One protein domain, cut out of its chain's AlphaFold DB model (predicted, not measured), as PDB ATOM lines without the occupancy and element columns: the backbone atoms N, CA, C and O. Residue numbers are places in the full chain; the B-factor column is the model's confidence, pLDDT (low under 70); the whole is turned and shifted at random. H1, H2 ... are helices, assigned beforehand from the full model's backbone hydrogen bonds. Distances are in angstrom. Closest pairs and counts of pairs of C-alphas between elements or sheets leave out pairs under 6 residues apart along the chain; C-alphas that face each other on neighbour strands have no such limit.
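What this domain is: This is residues 89 to 154 of the 154 residues of an uncharacterized protein of Anaerotruncus colihominis DSM 17241 (UniProt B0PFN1). Start at Ser 89 and you find a small head, made of helix H1, a long loop and the first turns of helix H2; from it the rest of H2 and the tail, residues 133 to 154, stick out as one long arm. The arm makes the length: the C-alphas span 60 by 22 by 17 A. The printed part has 66 residues with two named helices, H1 then H2, and no named strand; it is all helix and extended, with a radius of gyration of the C-alphas of 17.8 A.

How they stand to each other: Look at H1, residues 90 to 104, and H2, residues 122 to 148: they touch, with the C-alphas of Val 90 and Leu 128 closest at 6.3 A. H1 touches with residues 90 to 93 alone, H2 with 125 to 132 alone. They run opposite ways at a steep tilt of 62 degrees. In both, every O i to N i+4 pair is within hydrogen-bond range.

Where its parts are: Find C-alpha 90 at (171.728, 245.694, 145.714); from there H1 runs 20.8 A to C-alpha 104. H2 runs 38.9 A from C-alpha 122 to C-alpha 148 at (170.327, 272.366, 128.291).

The domain as a whole: The C-alphas of Glu 116 and Leu 154 are the farthest apart, 60.5 A. The 17-residue link is long, the printed part has no cut, and pLDDT is under 70 at residues 146 to 154.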
ATOM      1  N   SER A  89     174.668 241.956 146.976       91.31
ATOM      2  CA  SER A  89     174.282 242.833 145.873       91.31
ATOM      3  C   SER A  89     173.139 243.757 146.300       91.31
ATOM      4  O   SER A  89     172.516 243.557 147.347       91.31
ATOM      5  N   VAL A  90     172.845 244.768 145.481       91.12
ATOM      6  CA  VAL A  90     171.728 245.694 145.714       91.12
ATOM      7  C   VAL A  90     170.390 244.950 145.704       91.12
ATOM      8  O   VAL A  90     169.537 245.205 146.545       91.12
ATOM      9  N   GLU A  91     170.220 243.986 144.803       93.44
ATOM     10  CA  GLU A  91     168.998 243.185 144.678       93.44
ATOM     11  C   GLU A  91     168.767 242.346 145.935       93.44
ATOM     12  O   GLU A  91     167.672 242.355 146.497       93.44
ATOM     13  N   ARG A  92     169.823 241.680 146.418       94.31
ATOM     14  CA  ARG A  92     169.772 240.889 147.650       94.31
ATOM     15  C   ARG A  92     169.467 241.767 148.864       94.31
ATOM     16  O   ARG A  92     168.725 241.354 149.750       94.31
ATOM     17  N   LEU A  93     170.019 242.981 148.900       94.62
ATOM     18  CA  LEU A  93     169.724 243.955 149.947       94.62
ATOM     19  C   LEU A  93     168.244 244.350 149.943       94.62
ATOM     20  O   LEU A  93     167.610 244.312 150.990       94.62
ATOM     21  N   ILE A  94     167.676 244.659 148.774       94.44
ATOM     22  CA  ILE A  94     166.251 244.988 148.628       94.44
ATOM     23  C   ILE A  94     165.366 243.816 149.072       94.44
ATOM     24  O   ILE A  94     164.359 244.027 149.744       94.44
ATOM     25  N   GLU A  95     165.728 242.580 148.727       95.44
ATOM     26  CA  GLU A  95     165.005 241.385 149.173       95.44
ATOM     27  C   GLU A  95     165.012 241.249 150.704       95.44
ATOM     28  O   GLU A  95     163.960 241.031 151.309       95.44
ATOM     29  N   ALA A  96     166.169 241.442 151.339       95.00
ATOM     30  CA  ALA A  96     166.306 241.379 152.791       95.00
ATOM     31  C   ALA A  96     165.523 242.497 153.507       95.00
ATOM     32  O   ALA A  96     164.792 242.224 154.461       95.00
ATOM     33  N   GLU A  97     165.612 243.734 153.011       95.50
ATOM     34  CA  GLU A  97     164.833 244.884 153.493       95.50
ATOM     35  C   GLU A  97     163.325 244.630 153.376       95.50
ATOM     36  O   GLU A  97     162.572 244.866 154.321       95.50
ATOM     37  N   ASN A  98     162.873 244.078 152.245       95.69
ATOM     38  CA  ASN A  98     161.475 243.700 152.048       95.69
ATOM     39  C   ASN A  98     161.035 242.624 153.043       95.69
ATOM     40  O   ASN A  98     159.952 242.733 153.618       95.69
ATOM     41  N   GLY A  99     161.864 241.605 153.275       95.38
ATOM     42  CA  GLY A  99     161.592 240.567 154.268       95.38
ATOM     43  C   GLY A  99     161.465 241.140 155.682       95.38
ATOM     44  O   GLY A  99     160.524 240.807 156.409       95.38
ATOM     45  N   PHE A 100     162.355 242.063 156.055       96.50
ATOM     46  CA  PHE A 100     162.278 242.763 157.335       96.50
ATOM     47  C   PHE A 100     161.008 243.616 157.435       96.50
ATOM     48  O   PHE A 100     160.272 243.521 158.420       96.50
ATOM     49  N   PHE A 101     160.699 244.395 156.395       96.38
ATOM     50  CA  PHE A 101     159.508 245.238 156.344       96.38
ATOM     51  C   PHE A 101     158.220 244.418 156.440       96.38
ATOM     52  O   PHE A 101     157.317 244.781 157.188       96.38
ATOM     53  N   GLN A 102     158.129 243.284 155.747       96.19
ATOM     54  CA  GLN A 102     156.966 242.396 155.834       96.19
ATOM     55  C   GLN A 102     156.765 241.842 157.250       96.19
ATOM     56  O   GLN A 102     155.629 241.686 157.694       96.19
ATOM     57  N   LYS A 103     157.855 241.570 157.974       95.31
ATOM     58  CA  LYS A 103     157.811 241.030 159.337       95.31
ATOM     59  C   LYS A 103     157.515 242.093 160.399       95.31
ATOM     60  O   LYS A 103     156.811 241.806 161.364       95.31
ATOM     61  N   HIS A 104     158.061 243.298 160.244       94.62
ATOM     62  CA  HIS A 104     158.050 244.337 161.282       94.62
ATOM     63  C   HIS A 104     157.181 245.559 160.946       94.62
ATOM     64  O   HIS A 104     156.927 246.380 161.824       94.62
ATOM     65  N   GLY A 105     156.719 245.694 159.701       95.62
ATOM     66  CA  GLY A 105     155.902 246.817 159.223       95.62
ATOM     67  C   GLY A 105     156.647 248.154 159.131       95.62
ATOM     68  O   GLY A 105     156.012 249.202 159.032       95.62
ATOM     69  N   ARG A 106     157.982 248.139 159.212       96.56
ATOM     70  CA  ARG A 106     158.859 249.317 159.153       96.56
ATOM     71  C   ARG A 106     160.236 248.940 158.615       96.56
ATOM     72  O   ARG A 106     160.569 247.760 158.553       96.56
ATOM     73  N   LEU A 107     161.033 249.947 158.272       94.94
ATOM     74  CA  LEU A 107     162.439 249.753 157.922       94.94
ATOM     75  C   LEU A 107     163.288 249.408 159.164       94.94
ATOM     76  O   LEU A 107     162.892 249.774 160.282       94.94
ATOM     77  N   PRO A 108     164.431 248.719 158.991       96.12
ATOM     78  CA  PRO A 108     165.352 248.411 160.076       96.12
ATOM     79  C   PRO A 108     166.075 249.663 160.584       96.12
ATOM     80  O   PRO A 108     166.514 250.516 159.812       96.12
ATOM     81  N   GLU A 109     166.254 249.741 161.899       96.25
ATOM     82  CA  GLU A 109     167.150 250.701 162.542       96.25
ATOM     83  C   GLU A 109     168.615 250.246 162.404       96.25
ATOM     84  O   GLU A 109     168.873 249.047 162.289       96.25
ATOM     85  N   PRO A 110     169.618 251.144 162.498       95.88
ATOM     86  CA  PRO A 110     171.029 250.798 162.279       95.88
ATOM     87  C   PRO A 110     171.565 249.617 163.106       95.88
ATOM     88  O   PRO A 110     172.437 248.888 162.644       95.88
ATOM     89  N   TYR A 111     171.057 249.415 164.325       93.12
ATOM     90  CA  TYR A 111     171.471 248.311 165.201       93.12
ATOM     91  C   TYR A 111     170.782 246.975 164.877       93.12
ATOM     92  O   TYR A 111     171.176 245.948 165.421       93.12
ATOM     93  N   GLU A 112     169.768 246.969 164.010       95.38
ATOM     94  CA  GLU A 112     169.040 245.767 163.586       95.38
ATOM     95  C   GLU A 112     169.668 245.104 162.354       95.38
ATOM     96  O   GLU A 112     169.346 243.953 162.061       95.38
ATOM     97  N   TYR A 113     170.606 245.787 161.690       94.81
ATOM     98  CA  TYR A 113     171.430 245.286 160.586       94.81
ATOM     99  C   TYR A 113     172.413 244.220 161.071       94.81
ATOM    100  O   TYR A 113     173.594 244.466 161.338       94.81
ATOM    101  N   THR A 114     171.862 243.029 161.255       91.56
ATOM    102  CA  THR A 114     172.514 241.860 161.823       91.56
ATOM    103  C   THR A 114     172.088 240.620 161.049       91.56
ATOM    104  O   THR A 114     170.956 240.534 160.561       91.56
ATOM    105  N   ALA A 115     172.969 239.619 161.009       89.19
ATOM    106  CA  ALA A 115     172.683 238.344 160.356       89.19
ATOM    107  C   ALA A 115     171.447 237.635 160.949       89.19
ATOM    108  O   ALA A 115     170.745 236.930 160.230       89.19
ATOM    109  N   GLU A 116     171.143 237.854 162.235       90.69
ATOM    110  CA  GLU A 116     169.953 237.307 162.909       90.69
ATOM    111  C   GLU A 116     168.644 237.827 162.304       90.69
ATOM    112  O   GLU A 116     167.663 237.091 162.203       90.69
ATOM    113  N   ASN A 117     168.643 239.078 161.843       91.94
ATOM    114  CA  ASN A 117     167.511 239.676 161.141       91.94
ATOM    115  C   ASN A 117     167.546 239.416 159.629       91.94
ATOM    116  O   ASN A 117     166.715 239.955 158.902       91.94
ATOM    117  N   GLY A 118     168.492 238.602 159.147       91.88
ATOM    118  CA  GLY A 118     168.702 238.357 157.721       91.88
ATOM    119  C   GLY A 118     169.232 239.577 156.963       91.88
ATOM    120  O   GLY A 118     169.161 239.602 155.740       91.88
ATOM    121  N   LEU A 119     169.746 240.580 157.678       94.75
ATOM    122  CA  LEU A 119     170.265 241.828 157.127       94.75
ATOM    123  C   LEU A 119     171.801 241.806 157.122       94.75
ATOM    124  O   LEU A 119     172.408 241.118 157.952       94.75
ATOM    125  N   PRO A 120     172.454 242.555 156.219       93.81
ATOM    126  CA  PRO A 120     173.901 242.692 156.271       93.81
ATOM    127  C   PRO A 120     174.327 243.517 157.485       93.81
ATOM    128  O   PRO A 120     173.510 244.205 158.094       93.81
ATOM    129  N   MET A 121     175.629 243.581 157.762       91.62
ATOM    130  CA  MET A 121     176.189 244.661 158.575       91.62
ATOM    131  C   MET A 121     175.784 246.042 158.033       91.62
ATOM    132  O   MET A 121     175.859 246.309 156.832       91.62
ATOM    133  N   TYR A 122     175.470 246.981 158.931       93.88
ATOM    134  CA  TYR A 122     175.033 248.335 158.555       93.88
ATOM    135  C   TYR A 122     176.022 249.071 157.630       93.88
ATOM    136  O   TYR A 122     175.634 249.832 156.745       93.88
ATOM    137  N   SER A 123     177.325 248.830 157.790       91.19
ATOM    138  CA  SER A 123     178.358 249.406 156.921       91.19
ATOM    139  C   SER A 123     178.262 248.921 155.469       91.19
ATOM    140  O   SER A 123     178.551 249.694 154.554       91.19
ATOM    141  N   VAL A 124     177.838 247.675 155.247       91.94
ATOM    142  CA  VAL A 124     177.612 247.092 153.917       91.94
ATOM    143  C   VAL A 124     176.377 247.722 153.275       91.94
ATOM    144  O   VAL A 124     176.465 248.157 152.127       91.94
ATOM    145  N   PHE A 125     175.278 247.870 154.028       94.50
ATOM    146  CA  PHE A 125     174.094 248.622 153.588       94.50
ATOM    147  C   PHE A 125     174.479 250.039 153.139       94.50
ATOM    148  O   PHE A 125     174.226 250.413 151.996       94.50
ATOM    149  N   CYS A 126     175.175 250.798 153.993       93.94
ATOM    150  CA  CYS A 126     175.603 252.165 153.686       93.94
ATOM    151  C   CYS A 126     176.458 252.241 152.416       93.94
ATOM    152  O   CYS A 126     176.315 253.179 151.633       93.94
ATOM    153  N   LYS A 127     177.355 251.268 152.210       92.31
ATOM    154  CA  LYS A 127     178.187 251.201 151.008       92.31
ATOM    155  C   LYS A 127     177.326 251.014 149.754       92.31
ATOM    156  O   LYS A 127     177.448 251.811 148.829       92.31
ATOM    157  N   LEU A 128     176.465 249.997 149.738       93.00
ATOM    158  CA  LEU A 128     175.623 249.678 148.580       93.00
ATOM    159  C   LEU A 128     174.620 250.800 148.284       93.00
ATOM    160  O   LEU A 128     174.505 251.239 147.144       93.00
ATOM    161  N   ALA A 129     173.954 251.330 149.312       93.25
ATOM    162  CA  ALA A 129     173.016 252.441 149.173       93.25
ATOM    163  C   ALA A 129     173.694 253.694 148.602       93.25
ATOM    164  O   ALA A 129     173.138 254.367 147.733       93.25
ATOM    165  N   LYS A 130     174.923 253.989 149.050       94.69
ATOM    166  CA  LYS A 130     175.722 255.090 148.509       94.69
ATOM    167  C   LYS A 130     176.057 254.871 147.033       94.69
ATOM    168  O   LYS A 130     175.887 255.799 146.251       94.69
ATOM    169  N   GLU A 131     176.522 253.681 146.655       92.69
ATOM    170  CA  GLU A 131     176.865 253.360 145.261       92.69
ATOM    171  C   GLU A 131     175.656 253.539 144.329       92.69
ATOM    172  O   GLU A 131     175.781 254.166 143.275       92.69
ATOM    173  N   VAL A 132     174.473 253.080 144.752       94.06
ATOM    174  CA  VAL A 132     173.216 253.261 144.007       94.06
ATOM    175  C   VAL A 132     172.836 254.734 143.898       94.06
ATOM    176  O   VAL A 132     172.552 255.218 142.805       94.06
ATOM    177  N   LEU A 133     172.854 255.474 145.009       95.31
ATOM    178  CA  LEU A 133     172.498 256.892 145.002       95.31
ATOM    179  C   LEU A 133     173.450 257.708 144.117       95.31
ATOM    180  O   LEU A 133     173.003 258.565 143.361       95.31
ATOM    181  N   GLU A 134     174.754 257.436 144.176       95.75
ATOM    182  CA  GLU A 134     175.736 258.091 143.312       95.75
ATOM    183  C   GLU A 134     175.501 257.783 141.829       95.75
ATOM    184  O   GLU A 134     175.667 258.676 140.999       95.75
ATOM    185  N   ALA A 135     175.111 256.552 141.483       93.75
ATOM    186  CA  ALA A 135     174.762 256.193 140.111       93.75
ATOM    187  C   ALA A 135     173.529 256.972 139.620       93.75
ATOM    188  O   ALA A 135     173.597 257.613 138.572       93.75
ATOM    189  N   LEU A 136     172.462 257.014 140.424       94.50
ATOM    190  CA  LEU A 136     171.239 257.763 140.115       94.50
ATOM    191  C   LEU A 136     171.500 259.266 139.960       94.50
ATOM    192  O   LEU A 136     170.966 259.916 139.064       94.50
ATOM    193  N   LEU A 137     172.338 259.840 140.827       94.19
ATOM    194  CA  LEU A 137     172.712 261.250 140.735       94.19
ATOM    195  C   LEU A 137     173.520 261.539 139.467       94.19
ATOM    196  O   LEU A 137     173.293 262.564 138.827       94.19
ATOM    197  N   LYS A 138     174.444 260.648 139.084       93.25
ATOM    198  CA  LYS A 138     175.224 260.795 137.846       93.25
ATOM    199  C   LYS A 138     174.329 260.777 136.614       93.25
ATOM    200  O   LYS A 138     174.481 261.656 135.774       93.25
ATOM    201  N   GLU A 139     173.404 259.827 136.534       93.06
ATOM    202  CA  GLU A 139     172.433 259.731 135.439       93.06
ATOM    203  C   GLU A 139     171.587 261.007 135.350       93.06
ATOM    204  O   GLU A 139     171.599 261.696 134.331       93.06
ATOM    205  N   LYS A 140     170.984 261.423 136.470       91.00
ATOM    206  CA  LYS A 140     170.174 262.643 136.539       91.00
ATOM    207  C   LYS A 140     170.938 263.897 136.103       91.00
ATOM    208  O   LYS A 140     170.389 264.763 135.425       91.00
ATOM    209  N   PHE A 141     172.198 264.040 136.512       90.56
ATOM    210  CA  PHE A 141     173.005 265.205 136.139       90.56
ATOM    211  C   PHE A 141     173.471 265.160 134.679       90.56
ATOM    212  O   PHE A 141     173.586 266.216 134.055       90.56
ATOM    213  N   GLN A 142     173.684 263.971 134.109       87.06
ATOM    214  CA  GLN A 142     173.950 263.813 132.679       87.06
ATOM    215  C   GLN A 142     172.736 264.222 131.837       87.06
ATOM    216  O   GLN A 142     172.891 265.008 130.903       87.06
ATOM    217  N   GLU A 143     171.534 263.777 132.202       80.88
ATOM    218  CA  GLU A 143     170.289 264.153 131.517       80.88
ATOM    219  C   GLU A 143     170.045 265.667 131.531       80.88
ATOM    220  O   GLU A 143     169.726 266.256 130.499       80.88
ATOM    221  N   LEU A 144     170.270 266.322 132.676       76.31
ATOM    222  CA  LEU A 144     170.152 267.778 132.794       76.31
ATOM    223  C   LEU A 144     171.145 268.511 131.881       76.31
ATOM    224  O   LEU A 144     170.766 269.451 131.187       76.31
ATOM    225  N   SER A 145     172.393 268.039 131.816       72.50
ATOM    226  CA  SER A 145     173.405 268.627 130.928       72.50
ATOM    227  C   SER A 145     173.108 268.420 129.436       72.50
ATOM    228  O   SER A 145     173.488 269.251 128.613       72.50
ATOM    229  N   ALA A 146     172.402 267.343 129.077       67.75
ATOM    230  CA  ALA A 146     171.980 267.068 127.705       67.75
ATOM    231  C   ALA A 146     170.740 267.886 127.296       67.75
ATOM    232  O   ALA A 146     170.653 268.334 126.152       67.75
ATOM    233  N   SER A 147     169.809 268.125 128.227       59.31
ATOM    234  CA  SER A 147     168.597 268.923 127.995       59.31
ATOM    235  C   SER A 147     168.899 270.413 127.787       59.31
ATOM    236  O   SER A 147     168.259 271.047 126.949       59.31
ATOM    237  N   ASP A 148     169.897 270.969 128.482       56.75
ATOM    238  CA  ASP A 148     170.327 272.366 128.291       56.75
ATOM    239  C   ASP A 148     171.011 272.594 126.927       56.75
ATOM    240  O   ASP A 148     170.996 273.702 126.390       56.75
ATOM    241  N   GLY A 149     171.564 271.540 126.316       54.62
ATOM    242  CA  GLY A 149     172.183 271.591 124.987       54.62
ATOM    243  C   GLY A 149     171.197 271.587 123.811       54.62
ATOM    244  O   GLY A 149     171.582 271.959 122.705       54.62
ATOM    245  N   GLN A 150     169.934 271.192 124.021       52.84
ATOM    246  CA  GLN A 150     168.905 271.147 122.967       52.84
ATOM    247  C   GLN A 150     168.126 272.460 122.798       52.84
ATOM    248  O   GLN A 150     167.455 272.642 121.785       52.84
ATOM    249  N   ILE A 151     168.229 273.399 123.744       51.31
ATOM    250  CA  ILE A 151     167.501 274.681 123.686       51.31
ATOM    251  C   ILE A 151     168.201 275.706 122.761       51.31
ATOM    252  O   ILE A 151     167.598 276.703 122.379       51.31
ATOM    253  N   LEU A 152     169.445 275.458 122.330       48.69
ATOM    254  CA  LEU A 152     170.241 276.397 121.518       48.69
ATOM    255  C   LEU A 152     170.288 276.082 120.006       48.69
ATOM    256  O   LEU A 152     171.110 276.663 119.298       48.69
ATOM    257  N   THR A 153     169.433 275.190 119.494       49.53
ATOM    258  CA  THR A 153     169.466 274.741 118.081       49.53
ATOM    259  C   THR A 153     168.150 274.891 117.304       49.53
ATOM    260  O   THR A 153     167.924 274.161 116.337       49.53
ATOM    261  N   LEU A 154     167.304 275.860 117.666       40.72
ATOM    262  CA  LEU A 154     166.186 276.331 116.830       40.72
ATOM    263  C   LEU A 154     166.337 277.825 116.534       40.72
ATOM    264  O   LEU A 154     166.018 278.214 115.390       40.72
TER     265      LEU A 154